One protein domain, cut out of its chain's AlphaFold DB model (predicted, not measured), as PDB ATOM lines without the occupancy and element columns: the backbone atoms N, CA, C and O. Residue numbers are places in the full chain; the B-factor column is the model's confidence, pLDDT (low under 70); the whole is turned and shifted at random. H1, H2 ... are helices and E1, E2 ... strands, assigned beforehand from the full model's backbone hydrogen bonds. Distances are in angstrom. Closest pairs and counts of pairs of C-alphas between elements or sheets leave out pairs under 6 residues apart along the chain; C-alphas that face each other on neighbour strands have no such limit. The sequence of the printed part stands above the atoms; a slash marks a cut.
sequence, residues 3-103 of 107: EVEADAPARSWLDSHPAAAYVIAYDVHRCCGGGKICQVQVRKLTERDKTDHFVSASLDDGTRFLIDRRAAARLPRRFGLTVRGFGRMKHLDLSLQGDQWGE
ATOM      1  N   GLU A   3     104.669 224.471 178.387       90.81
ATOM      2  CA  GLU A   3     104.853 223.377 179.340       90.81
ATOM      3  C   GLU A   3     106.351 223.186 179.576       90.81
ATOM      4  O   GLU A   3     107.101 222.855 178.654       90.81
ATOM      5  N   VAL A   4     106.791 223.431 180.808       95.06
ATOM      6  CA  VAL A   4     108.185 223.232 181.208       95.06
ATOM      7  C   VAL A   4     108.284 221.902 181.933       95.06
ATOM      8  O   VAL A   4     107.507 221.638 182.844       95.06
ATOM      9  N   GLU A   5     109.253 221.079 181.551       96.25
ATOM     10  CA  GLU A   5     109.598 219.851 182.263       96.25
ATOM     11  C   GLU A   5     110.978 220.003 182.893       96.25
ATOM     12  O   GLU A   5     111.866 220.596 182.295       96.25
ATOM     13  N   ALA A   6     111.188 219.461 184.088       96.81
ATOM     14  CA  ALA A   6     112.488 219.483 184.755       96.81
ATOM     15  C   ALA A   6     112.928 218.058 185.088       96.81
ATOM     16  O   ALA A   6     112.195 217.328 185.766       96.81
ATOM     17  N   ASP A   7     114.122 217.677 184.626       96.81
ATOM     18  CA  ASP A   7     114.755 216.422 185.025       96.81
ATOM     19  C   ASP A   7     115.150 216.431 186.516       96.81
ATOM     20  O   ASP A   7     115.105 217.459 187.195       96.81
ATOM     21  N   ALA A   8     115.506 215.267 187.070       96.56
ATOM     22  CA  ALA A   8     115.846 215.161 188.493       96.56
ATOM     23  C   ALA A   8     116.993 216.110 188.926       96.56
ATOM     24  O   ALA A   8     116.861 216.751 189.978       96.56
ATOM     25  N   PRO A   9     118.086 216.267 188.145       95.88
ATOM     26  CA  PRO A   9     119.088 217.301 188.401       95.88
ATOM     27  C   PRO A   9     118.524 218.727 188.439       95.88
ATOM     28  O   PRO A   9     118.851 219.474 189.360       95.88
ATOM     29  N   ALA A  10     117.685 219.107 187.473       97.44
ATOM     30  CA  ALA A  10     117.074 220.430 187.396       97.44
ATOM     31  C   ALA A  10     116.154 220.700 188.585       97.44
ATOM     32  O   ALA A  10     116.277 221.757 189.199       97.44
ATOM     33  N   ARG A  11     115.309 219.734 188.968       96.88
ATOM     34  CA  ARG A  11     114.459 219.833 190.168       96.88
ATOM     35  C   ARG A  11     115.297 220.080 191.423       96.88
ATOM     36  O   ARG A  11     115.113 221.082 192.101       96.88
ATOM     37  N   SER A  12     116.324 219.256 191.643       96.19
ATOM     38  CA  SER A  12     117.225 219.405 192.801       96.19
ATOM     39  C   SER A  12     117.949 220.758 192.813       96.19
ATOM     40  O   SER A  12     118.205 221.345 193.869       96.19
ATOM     41  N   TRP A  13     118.312 221.263 191.629       96.62
ATOM     42  CA  TRP A  13     118.943 222.569 191.490       96.62
ATOM     43  C   TRP A  13     117.966 223.702 191.807       96.62
ATOM     44  O   TRP A  13     118.353 224.619 192.529       96.62
ATOM     45  N   LEU A  14     116.724 223.634 191.319       96.81
ATOM     46  CA  LEU A  14     115.667 224.610 191.603       96.81
ATOM     47  C   LEU A  14     115.371 224.676 193.108       96.81
ATOM     48  O   LEU A  14     115.419 225.768 193.678       96.81
ATOM     49  N   ASP A  15     115.216 223.520 193.760       95.69
ATOM     50  CA  ASP A  15     115.000 223.409 195.212       95.69
ATOM     51  C   ASP A  15     116.126 224.071 196.018       95.69
ATOM     52  O   ASP A  15     115.894 224.751 197.017       95.69
ATOM     53  N   SER A  16     117.370 223.916 195.557       95.44
ATOM     54  CA  SER A  16     118.551 224.487 196.216       95.44
ATOM     55  C   SER A  16     118.754 225.980 195.924       95.44
ATOM     56  O   SER A  16     119.556 226.637 196.590       95.44
ATOM     57  N   HIS A  17     118.074 226.533 194.916       95.25
ATOM     58  CA  HIS A  17     118.293 227.901 194.442       95.25
ATOM     59  C   HIS A  17     116.991 228.690 194.280       95.25
ATOM     60  O   HIS A  17     116.826 229.311 193.224       95.25
ATOM     61  N   PRO A  18     116.127 228.787 195.306       94.69
ATOM     62  CA  PRO A  18     114.821 229.423 195.180       94.69
ATOM     63  C   PRO A  18     114.920 230.863 194.658       94.69
ATOM     64  O   PRO A  18     115.899 231.591 194.900       94.69
ATOM     65  N   ALA A  19     113.905 231.259 193.895       95.38
ATOM     66  CA  ALA A  19     113.759 232.580 193.299       95.38
ATOM     67  C   ALA A  19     112.272 232.895 193.084       95.38
ATOM     68  O   ALA A  19     111.460 231.988 192.938       95.38
ATOM     69  N   ALA A  20     111.921 234.182 193.006       94.19
ATOM     70  CA  ALA A  20     110.551 234.597 192.685       94.19
ATOM     71  C   ALA A  20     110.117 234.154 191.271       94.19
ATOM     72  O   ALA A  20     108.946 233.858 191.036       94.19
ATOM     73  N   ALA A  21     111.069 234.127 190.335       95.62
ATOM     74  CA  ALA A  21     110.937 233.545 189.006       95.62
ATOM     75  C   ALA A  21     112.327 233.288 188.402       95.62
ATOM     76  O   ALA A  21     113.326 233.898 188.811       95.62
ATOM     77  N   TYR A  22     112.369 232.443 187.377       97.38
ATOM     78  CA  TYR A  22     113.522 232.271 186.497       97.38
ATOM     79  C   TYR A  22     113.240 232.873 185.124       97.38
ATOM     80  O   TYR A  22     112.096 232.970 184.689       97.38
ATOM     81  N   VAL A  23     114.293 233.286 184.436       97.19
ATOM     82  CA  VAL A  23     114.254 233.924 183.126       97.19
ATOM     83  C   VAL A  23     115.005 233.048 182.136       97.19
ATOM     84  O   VAL A  23     116.162 232.706 182.378       97.19
ATOM     85  N   ILE A  24     114.359 232.723 181.018       97.31
ATOM     86  CA  ILE A  24     115.003 232.208 179.809       97.31
ATOM     87  C   ILE A  24     115.358 233.433 178.963       97.31
ATOM     88  O   ILE A  24     114.531 233.957 178.211       97.31
ATOM     89  N   ALA A  25     116.569 233.941 179.171       96.12
ATOM     90  CA  ALA A  25     117.077 235.142 178.523       96.12
ATOM     91  C   ALA A  25     117.619 234.804 177.133       96.12
ATOM     92  O   ALA A  25     118.259 233.768 176.962       96.12
ATOM     93  N   TYR A  26     117.379 235.683 176.158       94.94
ATOM     94  CA  TYR A  26     117.916 235.564 174.804       94.94
ATOM     95  C   TYR A  26     118.775 236.786 174.477       94.94
ATOM     96  O   TYR A  26     118.269 237.903 174.334       94.94
ATOM     97  N   ASP A  27     120.070 236.567 174.300       92.81
ATOM     98  CA  ASP A  27     121.048 237.618 174.057       92.81
ATOM     99  C   ASP A  27     121.629 237.520 172.652       92.81
ATOM    100  O   ASP A  27     121.884 236.442 172.114       92.81
ATOM    101  N   VAL A  28     121.851 238.685 172.044       92.12
ATOM    102  CA  VAL A  28     122.436 238.804 170.710       92.12
ATOM    103  C   VAL A  28     123.673 239.671 170.799       92.12
ATOM    104  O   VAL A  28     123.575 240.875 171.026       92.12
ATOM    105  N   HIS A  29     124.824 239.070 170.536       91.12
ATOM    106  CA  HIS A  29     126.090 239.773 170.421       91.12
ATOM    107  C   HIS A  29     126.438 239.927 168.941       91.12
ATOM    108  O   HIS A  29     126.503 238.948 168.198       91.12
ATOM    109  N   ARG A  30     126.623 241.173 168.497       88.50
ATOM    110  CA  ARG A  30     127.087 241.489 167.141       88.50
ATOM    111  C   ARG A  30     128.583 241.765 167.186       88.50
ATOM    112  O   ARG A  30     129.031 242.584 167.982       88.50
ATOM    113  N   CYS A  31     129.340 241.084 166.338       85.12
ATOM    114  CA  CYS A  31     130.786 241.255 166.240       85.12
ATOM    115  C   CYS A  31     131.133 242.287 165.156       85.12
ATOM    116  O   CYS A  31     130.364 242.488 164.215       85.12
ATOM    117  N   CYS A  32     132.322 242.893 165.239       81.88
ATOM    118  CA  CYS A  32     132.777 243.941 164.311       81.88
ATOM    119  C   CYS A  32     132.805 243.508 162.828       81.88
ATOM    120  O   CYS A  32     132.774 244.360 161.949       81.88
ATOM    121  N   GLY A  33     132.826 242.199 162.544       81.19
ATOM    122  CA  GLY A  33     132.758 241.624 161.193       81.19
ATOM    123  C   GLY A  33     131.346 241.284 160.692       81.19
ATOM    124  O   GLY A  33     131.216 240.521 159.743       81.19
ATOM    125  N   GLY A  34     130.283 241.759 161.351       84.00
ATOM    126  CA  GLY A  34     128.890 241.514 160.944       84.00
ATOM    127  C   GLY A  34     128.303 240.169 161.391       84.00
ATOM    128  O   GLY A  34     127.107 239.937 161.225       84.00
ATOM    129  N   GLY A  35     129.111 239.303 162.011       85.12
ATOM    130  CA  GLY A  35     128.647 238.057 162.622       85.12
ATOM    131  C   GLY A  35     127.706 238.296 163.808       85.12
ATOM    132  O   GLY A  35     127.849 239.272 164.553       85.12
ATOM    133  N   LYS A  36     126.749 237.381 163.986       90.00
ATOM    134  CA  LYS A  36     125.778 237.386 165.084       90.00
ATOM    135  C   LYS A  36     125.946 236.121 165.920       90.00
ATOM    136  O   LYS A  36     125.774 235.022 165.405       90.00
ATOM    137  N   ILE A  37     126.226 236.292 167.207       91.12
ATOM    138  CA  ILE A  37     126.251 235.211 168.190       91.12
ATOM    139  C   ILE A  37     124.986 235.336 169.032       91.12
ATOM    140  O   ILE A  37     124.765 236.350 169.700       91.12
ATOM    141  N   CYS A  38     124.138 234.317 168.957       94.00
ATOM    142  CA  CYS A  38     122.930 234.212 169.760       94.00
ATOM    143  C   CYS A  38     123.215 233.301 170.948       94.00
ATOM    144  O   CYS A  38     123.779 232.223 170.774       94.00
ATOM    145  N   GLN A  39     122.804 233.716 172.140       94.19
ATOM    146  CA  GLN A  39     122.947 232.927 173.353       94.19
ATOM    147  C   GLN A  39     121.620 232.874 174.100       94.19
ATOM    148  O   GLN A  39     120.875 233.852 174.127       94.19
ATOM    149  N   VAL A  40     121.351 231.731 174.726       96.06
ATOM    150  CA  VAL A  40     120.253 231.568 175.675       96.06
ATOM    151  C   VAL A  40     120.819 231.186 177.032       96.06
ATOM    152  O   VAL A  40     121.800 230.448 177.111       96.06
ATOM    153  N   GLN A  41     120.230 231.729 178.093       96.25
ATOM    154  CA  GLN A  41     120.598 231.419 179.470       96.25
ATOM    155  C   GLN A  41     119.343 231.235 180.315       96.25
ATOM    156  O   GLN A  41     118.399 232.014 180.185       96.25
ATOM    157  N   VAL A  42     119.361 230.262 181.228       97.38
ATOM    158  CA  VAL A  42     118.341 230.136 182.273       97.38
ATOM    159  C   VAL A  42     118.925 230.651 183.584       97.38
ATOM    160  O   VAL A  42     119.879 230.094 184.124       97.38
ATOM    161  N   ARG A  43     118.384 231.758 184.094       96.44
ATOM    162  CA  ARG A  43     118.911 232.441 185.288       96.44
ATOM    163  C   ARG A  43     117.799 232.961 186.183       96.44
ATOM    164  O   ARG A  43     116.645 233.002 185.783       96.44
ATOM    165  N   LYS A  44     118.132 233.386 187.400       97.00
ATOM    166  CA  LYS A  44     117.162 234.054 188.278       97.00
ATOM    167  C   LYS A  44     116.721 235.391 187.673       97.00
ATOM    168  O   LYS A  44     117.514 236.066 187.008       97.00
ATOM    169  N   LEU A  45     115.469 235.765 187.931       95.25
ATOM    170  CA  LEU A  45     114.970 237.110 187.659       95.25
ATOM    171  C   LEU A  45     115.770 238.142 188.466       95.25
ATOM    172  O   LEU A  45     116.067 237.925 189.640       95.25
ATOM    173  N   THR A  46     116.101 239.266 187.835       93.19
ATOM    174  CA  THR A  46     116.794 240.398 188.459       93.19
ATOM    175  C   THR A  46     115.995 241.685 188.278       93.19
ATOM    176  O   THR A  46     115.179 241.790 187.370       93.19
ATOM    177  N   GLU A  47     116.271 242.708 189.085       89.50
ATOM    178  CA  GLU A  47     115.603 244.021 188.981       89.50
ATOM    179  C   GLU A  47     115.822 244.726 187.630       89.50
ATOM    180  O   GLU A  47     115.077 245.630 187.263       89.50
ATOM    181  N   ARG A  48     116.847 244.320 186.868       87.62
ATOM    182  CA  ARG A  48     117.156 244.883 185.544       87.62
ATOM    183  C   ARG A  48     116.268 244.317 184.437       87.62
ATOM    184  O   ARG A  48     116.234 244.873 183.339       87.62
ATOM    185  N   ASP A  49     115.587 243.209 184.701       88.25
ATOM    186  CA  ASP A  49     114.743 242.531 183.732       88.25
ATOM    187  C   ASP A  49     113.402 243.259 183.590       88.25
ATOM    188  O   ASP A  49     112.576 243.287 184.501       88.25
ATOM    189  N   LYS A  50     113.162 243.841 182.413       82.25
ATOM    190  CA  LYS A  50     111.885 244.491 182.094       82.25
ATOM    191  C   LYS A  50     110.852 243.437 181.728       82.25
ATOM    192  O   LYS A  50     110.889 242.882 180.628       82.25
ATOM    193  N   THR A  51     109.923 243.175 182.643       76.44
ATOM    194  CA  THR A  51     109.014 242.029 182.545       76.44
ATOM    195  C   THR A  51     108.069 242.058 181.349       76.44
ATOM    196  O   THR A  51     107.634 241.006 180.885       76.44
ATOM    197  N   ASP A  52     107.807 243.243 180.802       78.69
ATOM    198  CA  ASP A  52     106.887 243.457 179.681       78.69
ATOM    199  C   ASP A  52     107.327 242.724 178.404       78.69
ATOM    200  O   ASP A  52     106.507 242.414 177.536       78.69
ATOM    201  N   HIS A  53     108.616 242.398 178.290       83.00
ATOM    202  CA  HIS A  53     109.193 241.687 177.149       83.00
ATOM    203  C   HIS A  53     109.245 240.164 177.321       83.00
ATOM    204  O   HIS A  53     109.827 239.488 176.470       83.00
ATOM    205  N   PHE A  54     108.611 239.616 178.362       93.25
ATOM    206  CA  PHE A  54     108.572 238.175 178.603       93.25
ATOM    207  C   PHE A  54     107.195 237.555 178.373       93.25
ATOM    208  O   PHE A  54     106.153 238.194 178.516       93.25
ATOM    209  N   VAL A  55     107.208 236.270 178.031       95.00
ATOM    210  CA  VAL A  55     106.044 235.384 178.026       95.00
ATOM    211  C   VAL A  55     106.128 234.484 179.256       95.00
ATOM    212  O   VAL A  55     107.189 233.947 179.556       95.00
ATOM    213  N   SER A  56     105.025 234.328 179.988       93.44
ATOM    214  CA  SER A  56     105.001 233.474 181.181       93.44
ATOM    215  C   SER A  56     104.949 231.987 180.823       93.44
ATOM    216  O   SER A  56     104.256 231.580 179.887       93.44
ATOM    217  N   ALA A  57     105.643 231.187 181.624       94.38
ATOM    218  CA  ALA A  57     105.601 229.733 181.629       94.38
ATOM    219  C   ALA A  57     105.651 229.222 183.076       94.38
ATOM    220  O   ALA A  57     106.056 229.951 183.988       94.38
ATOM    221  N   SER A  58     105.228 227.984 183.292       92.38
ATOM    222  CA  SER A  58     105.220 227.364 184.617       92.38
ATOM    223  C   SER A  58     105.643 225.906 184.532       92.38
ATOM    224  O   SER A  58     105.299 225.213 183.572       92.38
ATOM    225  N   LEU A  59     106.367 225.468 185.555       94.06
ATOM    226  CA  LEU A  59     106.597 224.058 185.857       94.06
ATOM    227  C   LEU A  59     105.364 223.471 186.578       94.06
ATOM    228  O   LEU A  59     104.497 224.222 187.036       94.06
ATOM    229  N   ASP A  60     105.270 222.143 186.658       90.12
ATOM    230  CA  ASP A  60     104.161 221.406 187.289       90.12
ATOM    231  C   ASP A  60     103.962 221.755 188.776       90.12
ATOM    232  O   ASP A  60     102.832 221.798 189.260       90.12
ATOM    233  N   ASP A  61     105.046 222.072 189.477       90.00
ATOM    234  CA  ASP A  61     105.063 222.506 190.878       90.00
ATOM    235  C   ASP A  61     104.707 223.993 191.101       90.00
ATOM    236  O   ASP A  61     104.698 224.474 192.235       90.00
ATOM    237  N   GLY A  62     104.398 224.735 190.031       90.81
ATOM    238  CA  GLY A  62     104.079 226.162 190.085       90.81
ATOM    239  C   GLY A  62     105.291 227.095 190.010       90.81
ATOM    240  O   GLY A  62     105.110 228.319 190.020       90.81
ATOM    241  N   THR A  63     106.515 226.568 189.872       95.00
ATOM    242  CA  THR A  63     107.718 227.382 189.653       95.00
ATOM    243  C   THR A  63     107.549 228.243 188.407       95.00
ATOM    244  O   THR A  63     107.246 227.758 187.312       95.00
ATOM    245  N   ARG A  64     107.745 229.554 188.571       95.50
ATOM    246  CA  ARG A  64     107.494 230.542 187.521       95.50
ATOM    247  C   ARG A  64     108.710 230.751 186.628       95.50
ATOM    248  O   ARG A  64     109.808 231.036 187.108       95.50
ATOM    249  N   PHE A  65     108.461 230.732 185.325       96.44
ATOM    250  CA  PHE A  65     109.424 231.070 184.286       96.44
ATOM    251  C   PHE A  65     108.933 232.250 183.443       96.44
ATOM    252  O   PHE A  65     107.741 232.409 183.170       96.44
ATOM    253  N   LEU A  66     109.877 233.077 183.014       96.56
ATOM    254  CA  LEU A  66     109.685 234.209 182.119       96.56
ATOM    255  C   LEU A  66     110.584 234.010 180.901       96.56
ATOM    256  O   LEU A  66     111.797 233.892 181.028       96.56
ATOM    257  N   ILE A  67     109.997 233.943 179.715       97.12
ATOM    258  CA  ILE A  67     110.705 233.611 178.476       97.12
ATOM    259  C   ILE A  67     110.839 234.864 177.624       97.12
ATOM    260  O   ILE A  67     109.822 235.494 177.333       97.12
ATOM    261  N   ASP A  68     112.055 235.238 177.207       95.44
ATOM    262  CA  ASP A  68     112.251 236.350 176.261       95.44
ATOM    263  C   ASP A  68     111.362 236.135 175.036       95.44
ATOM    264  O   ASP A  68     111.370 235.049 174.461       95.44
ATOM    265  N   ARG A  69     110.582 237.145 174.623       94.56
ATOM    266  CA  ARG A  69     109.655 237.021 173.482       94.56
ATOM    267  C   ARG A  69     110.321 236.470 172.216       94.56
ATOM    268  O   ARG A  69     109.662 235.763 171.460       94.56
ATOM    269  N   ARG A  70     111.608 236.757 171.988       94.06
ATOM    270  CA  ARG A  70     112.371 236.234 170.840       94.06
ATOM    271  C   ARG A  70     112.656 234.743 170.980       94.06
ATOM    272  O   ARG A  70     112.548 234.027 169.994       94.06
ATOM    273  N   ALA A  71     112.983 234.275 172.184       95.81
ATOM    274  CA  ALA A  71     113.092 232.844 172.457       95.81
ATOM    275  C   ALA A  71     111.716 232.169 172.400       95.81
ATOM    276  O   ALA A  71     111.566 231.140 171.755       95.81
ATOM    277  N   ALA A  72     110.690 232.775 173.001       95.75
ATOM    278  CA  ALA A  72     109.329 232.246 173.019       95.75
ATOM    279  C   ALA A  72     108.755 232.047 171.607       95.75
ATOM    280  O   ALA A  72     107.999 231.112 171.384       95.75
ATOM    281  N   ALA A  73     109.126 232.886 170.637       94.75
ATOM    282  CA  ALA A  73     108.694 232.725 169.249       94.75
ATOM    283  C   ALA A  73     109.243 231.456 168.562       94.75
ATOM    284  O   ALA A  73     108.711 231.068 167.528       94.75
ATOM    285  N   ARG A  74     110.296 230.838 169.114       95.50
ATOM    286  CA  ARG A  74     111.065 229.741 168.494       95.50
ATOM    287  C   ARG A  74     111.166 228.497 169.366       95.50
ATOM    288  O   ARG A  74     111.581 227.444 168.902       95.50
ATOM    289  N   LEU A  75     110.849 228.621 170.651       95.75
ATOM    290  CA  LEU A  75     110.815 227.483 171.551       95.75
ATOM    291  C   LEU A  75     109.628 226.582 171.202       95.75
ATOM    292  O   LEU A  75     108.523 227.086 170.966       95.75
ATOM    293  N   PRO A  76     109.808 225.252 171.255       94.00
ATOM    294  CA  PRO A  76     108.673 224.351 171.209       94.00
ATOM    295  C   PRO A  76     107.751 224.631 172.402       94.00
ATOM    296  O   PRO A  76     108.192 225.049 173.474       94.00
ATOM    297  N   ARG A  77     106.445 224.384 172.234       92.69
ATOM    298  CA  ARG A  77     105.462 224.614 173.310       92.69
ATOM    299  C   ARG A  77     105.762 223.808 174.575       92.69
ATOM    300  O   ARG A  77     105.383 224.253 175.652       92.69
ATOM    301  N   ARG A  78     106.429 222.662 174.428       93.44
ATOM    302  CA  ARG A  78     106.909 221.808 175.510       93.44
ATOM    303  C   ARG A  78     108.418 221.649 175.393       93.44
ATOM    304  O   ARG A  78     108.901 221.295 174.318       93.44
ATOM    305  N   PHE A  79     109.143 221.912 176.472       95.31
ATOM    306  CA  PHE A  79     110.598 221.775 176.516       95.31
ATOM    307  C   PHE A  79     111.085 221.368 177.904       95.31
ATOM    308  O   PHE A  79     110.431 221.633 178.913       95.31
ATOM    309  N   GLY A  80     112.259 220.742 177.942       96.62
ATOM    310  CA  GLY A  80     112.882 220.306 179.183       96.62
ATOM    311  C   GLY A  80     113.883 221.311 179.754       96.62
ATOM    312  O   GLY A  80     114.438 222.153 179.046       96.62
ATOM    313  N   LEU A  81     114.172 221.148 181.039       97.88
ATOM    314  CA  LEU A  81     115.254 221.765 181.789       97.88
ATOM    315  C   LEU A  81     116.196 220.683 182.299       97.88
ATOM    316  O   LEU A  81     115.770 219.591 182.680       97.88
ATOM    317  N   THR A  82     117.475 221.028 182.333       97.81
ATOM    318  CA  THR A  82     118.548 220.192 182.864       97.81
ATOM    319  C   THR A  82     119.585 221.054 183.580       97.81
ATOM    320  O   THR A  82     119.486 222.281 183.603       97.81
ATOM    321  N   VAL A  83     120.603 220.424 184.161       97.75
ATOM    322  CA  VAL A  83     121.760 221.116 184.735       97.75
ATOM    323  C   VAL A  83     122.987 220.828 183.887       97.75
ATOM    324  O   VAL A  83     123.363 219.671 183.698       97.75
ATOM    325  N   ARG A  84     123.658 221.884 183.429       95.56
ATOM    326  CA  ARG A  84     124.944 221.795 182.721       95.56
ATOM    327  C   ARG A  84     126.063 222.458 183.514       95.56
ATOM    328  O   ARG A  84     125.830 223.140 184.509       95.56
ATOM    329  N   GLY A  85     127.300 222.247 183.069       93.75
ATOM    330  CA  GLY A  85     128.509 222.761 183.717       93.75
ATOM    331  C   GLY A  85     129.098 221.810 184.764       93.75
ATOM    332  O   GLY A  85     128.605 220.706 184.987       93.75
ATOM    333  N   PHE A  86     130.191 222.239 185.401       91.56
ATOM    334  CA  PHE A  86     130.961 221.411 186.334       91.56
ATOM    335  C   PHE A  86     131.241 222.142 187.652       91.56
ATOM    336  O   PHE A  86     131.517 223.342 187.670       91.56
ATOM    337  N   GLY A  87     131.185 221.413 188.772       90.69
ATOM    338  CA  GLY A  87     131.453 221.959 190.107       90.69
ATOM    339  C   GLY A  87     130.601 223.192 190.434       90.69
ATOM    340  O   GLY A  87     129.379 223.163 190.312       90.69
ATOM    341  N   ARG A  88     131.257 224.289 190.831       89.69
ATOM    342  CA  ARG A  88     130.608 225.575 191.154       89.69
ATOM    343  C   ARG A  88     130.027 226.306 189.936       89.69
ATOM    344  O   ARG A  88     129.290 227.263 190.119       89.69
ATOM    345  N   MET A  89     130.339 225.858 188.719       92.06
ATOM    346  CA  MET A  89     129.831 226.432 187.465       92.06
ATOM    347  C   MET A  89     128.569 225.718 186.956       92.06
ATOM    348  O   MET A  89     128.165 225.910 185.805       92.06
ATOM    349  N   LYS A  90     127.959 224.862 187.786       94.62
ATOM    350  CA  LYS A  90     126.673 224.240 187.475       94.62
ATOM    351  C   LYS A  90     125.578 225.297 187.372       94.62
ATOM    352  O   LYS A  90     125.409 226.107 188.279       94.62
ATOM    353  N   HIS A  91     124.812 225.239 186.297       96.31
ATOM    354  CA  HIS A  91     123.699 226.141 186.042       96.31
ATOM    355  C   HIS A  91     122.540 225.384 185.405       96.31
ATOM    356  O   HIS A  91     122.730 224.345 184.768       96.31
ATOM    357  N   LEU A  92     121.343 225.924 185.602       97.75
ATOM    358  CA  LEU A  92     120.145 225.472 184.916       97.75
ATOM    359  C   LEU A  92     120.256 225.823 183.426       97.75
ATOM    360  O   LEU A  92     120.710 226.914 183.078       97.75
ATOM    361  N   ASP A  93     119.856 224.907 182.555       97.56
ATOM    362  CA  ASP A  93     119.893 225.086 181.103       97.56
ATOM    363  C   ASP A  93     118.704 224.377 180.442       97.56
ATOM    364  O   ASP A  93     118.019 223.558 181.060       97.56
ATOM    365  N   LEU A  94     118.460 224.680 179.170       97.62
ATOM    366  CA  LEU A  94     117.451 224.006 178.373       97.62
ATOM    367  C   LEU A  94     117.928 222.606 177.956       97.62
ATOM    368  O   LEU A  94     119.064 222.378 177.516       97.62
ATOM    369  N   SER A  95     117.013 221.651 178.054       97.12
ATOM    370  CA  SER A  95     117.152 220.320 177.480       97.12
ATOM    371  C   SER A  95     116.455 220.309 176.122       97.12
ATOM    372  O   SER A  95     115.261 220.032 176.016       97.12
ATOM    373  N   LEU A  96     117.206 220.701 175.092       96.25
ATOM    374  CA  LEU A  96     116.776 220.713 173.693       96.25
ATOM    375  C   LEU A  96     117.685 219.819 172.851       96.25
ATOM    376  O   LEU A  96     118.884 219.696 173.134       96.25
ATOM    377  N   GLN A  97     117.109 219.250 171.795       93.69
ATOM    378  CA  GLN A  97     117.835 218.549 170.741       93.69
ATOM    379  C   GLN A  97     118.601 219.532 169.839       93.69
ATOM    380  O   GLN A  97     118.388 220.743 169.883       93.69
ATOM    381  N   GLY A  98     119.549 219.024 169.046       93.00
ATOM    382  CA  GLY A  98     120.449 219.866 168.245       93.00
ATOM    383  C   GLY A  98     119.737 220.734 167.200       93.00
ATOM    384  O   GLY A  98     120.093 221.897 167.016       93.00
ATOM    385  N   ASP A  99     118.706 220.196 166.557       93.88
ATOM    386  CA  ASP A  99     117.825 220.908 165.626       93.88
ATOM    387  C   ASP A  99     117.025 222.015 166.327       93.88
ATOM    388  O   ASP A  99     117.007 223.153 165.860       93.88
ATOM    389  N   GLN A 100     116.467 221.720 167.501       95.31
ATOM    390  CA  GLN A 100     115.747 222.687 168.331       95.31
ATOM    391  C   GLN A 100     116.658 223.823 168.818       95.31
ATOM    392  O   GLN A 100     116.243 224.981 168.866       95.31
ATOM    393  N   TRP A 101     117.920 223.523 169.148       95.50
ATOM    394  CA  TRP A 101     118.925 224.554 169.426       95.50
ATOM    395  C   TRP A 101     119.185 225.436 168.202       95.50
ATOM    396  O   TRP A 101     119.284 226.657 168.340       95.50
ATOM    397  N   GLY A 102     119.280 224.841 167.012       94.50
ATOM    398  CA  GLY A 102     119.437 225.574 165.756       94.50
ATOM    399  C   GLY A 102     118.275 226.532 165.490       94.50
ATOM    400  O   GLY A 102     118.504 227.714 165.223       94.50
ATOM    401  N   GLU A 103     117.042 226.047 165.636       94.75
ATOM    402  CA  GLU A 103     115.818 226.836 165.465       94.75
ATOM    403  C   GLU A 103     115.759 228.003 166.460       94.75
ATOM    404  O   GLU A 103     115.636 229.163 166.062       94.75
TER     405      GLU A 103
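This is residues 3 to 103 of the 107 residues of an uncharacterized protein of Chloroflexi bacterium (UniProt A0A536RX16). This is a small sandwich of two sheets with crossed strands, only partly face to face: a twisted and curled four-stranded sheet, E3 E2 E5 E4, and a smaller one, E1 E6 E7, which come close at two of their edges, E3 beside E7 and E1 beside E4. The far end of the long hairpin of E2 and E3, round Gly 33, reaches out beyond the sandwich, while H1 packs beside the small sheet, H2 follows E5 directly, and H3 ends the printed part. The 101 printed residues hold three named helices and seven named strands, in the order E1 H1 E2 E3 E4 E5 H2 E6 E7 H3; both sheets are mixed, and the class is mixed, helices and strands. The whole is compact, with a radius of gyration of the C-alphas of 13.8 A, and spans 43 by 32 by 26 A.

The larger sheet has the order E3 E2 E5 E4, formed by E3, residues 36 to 44, E2, residues 22 to 30, E5, residues 64 to 68, and E4, residues 54 to 58. It is only just strongly twisted, its C-alphas lying up to 4.1 A off the best plane. E2 and E3 are an antiparallel hairpin at 160 degrees; N 25 and O 41, 2.8 A apart, are within hydrogen-bond range. E2 and E5 are parallel at 16 degrees, with N 24 and O 66 within range at 2.8 A. E4 and E5 are an antiparallel hairpin at 147 degrees, with N 57 and O 65 at 2.9 A. The other sheet has the order E1 E6 E7, formed by E1, residues 3 to 6, E6, residues 78 to 84, and E7, residues 91 to 95. E1 and E6 are parallel at 27 degrees, with N 81 and O 5 at 2.7 A; E6 and E7 are an antiparallel hairpin at 142 degrees, with N 95 and O 80 at 2.8 A. The two sheets form a sandwich, two sheets face to face, with their strands at 81 degrees and the facing parts 10.1 A centre to centre. The closest C-alphas of E3 and E7 are those of Val 42 and Asp 93, 5.4 A apart; those of E1 and E4 are Val 4 and Ser 58, 6.1 A apart. H1, residues 8 to 16, stands at the level of the sheet E1 E6 E7, and its closest C-alphas to E6 are Ala 10 and Thr 82, 4.8 A apart. H2, residues 69 to 72, is on the larger sheet at a height of 5.5 A, over none of its strands; its closest C-alphas to E4 are Arg 69 and Phe 54, 5.4 A apart. H3, residues 98 to 103, is on neither sheet and touches no helix. In H1 and H3 every O i to N i+4 pair is within hydrogen-bond range; H2 is too short for such a pair.

E2 runs 25.4 A from C-alpha 22 at (113.522, 232.271, 186.497), and E3 runs 25.0 A to C-alpha 44. E6 measures 19.4 A, E5 13.5 A, E4 12.8 A, H1 12.4 A and E7 12.2 A. E1 begins at C-alpha 3, (104.853, 223.377, 179.340), and H3 ends at C-alpha 103, (115.818, 226.836, 165.465).

The C-alphas farthest apart are those of Gly 33 and Asp 61, 44.9 A. The printed part has no cut and no long link; E3 to E4 and E6 to E7 are short links, and the others are tight. The mean pLDDT of the printed part is 93.5, and no printed residue is under 70.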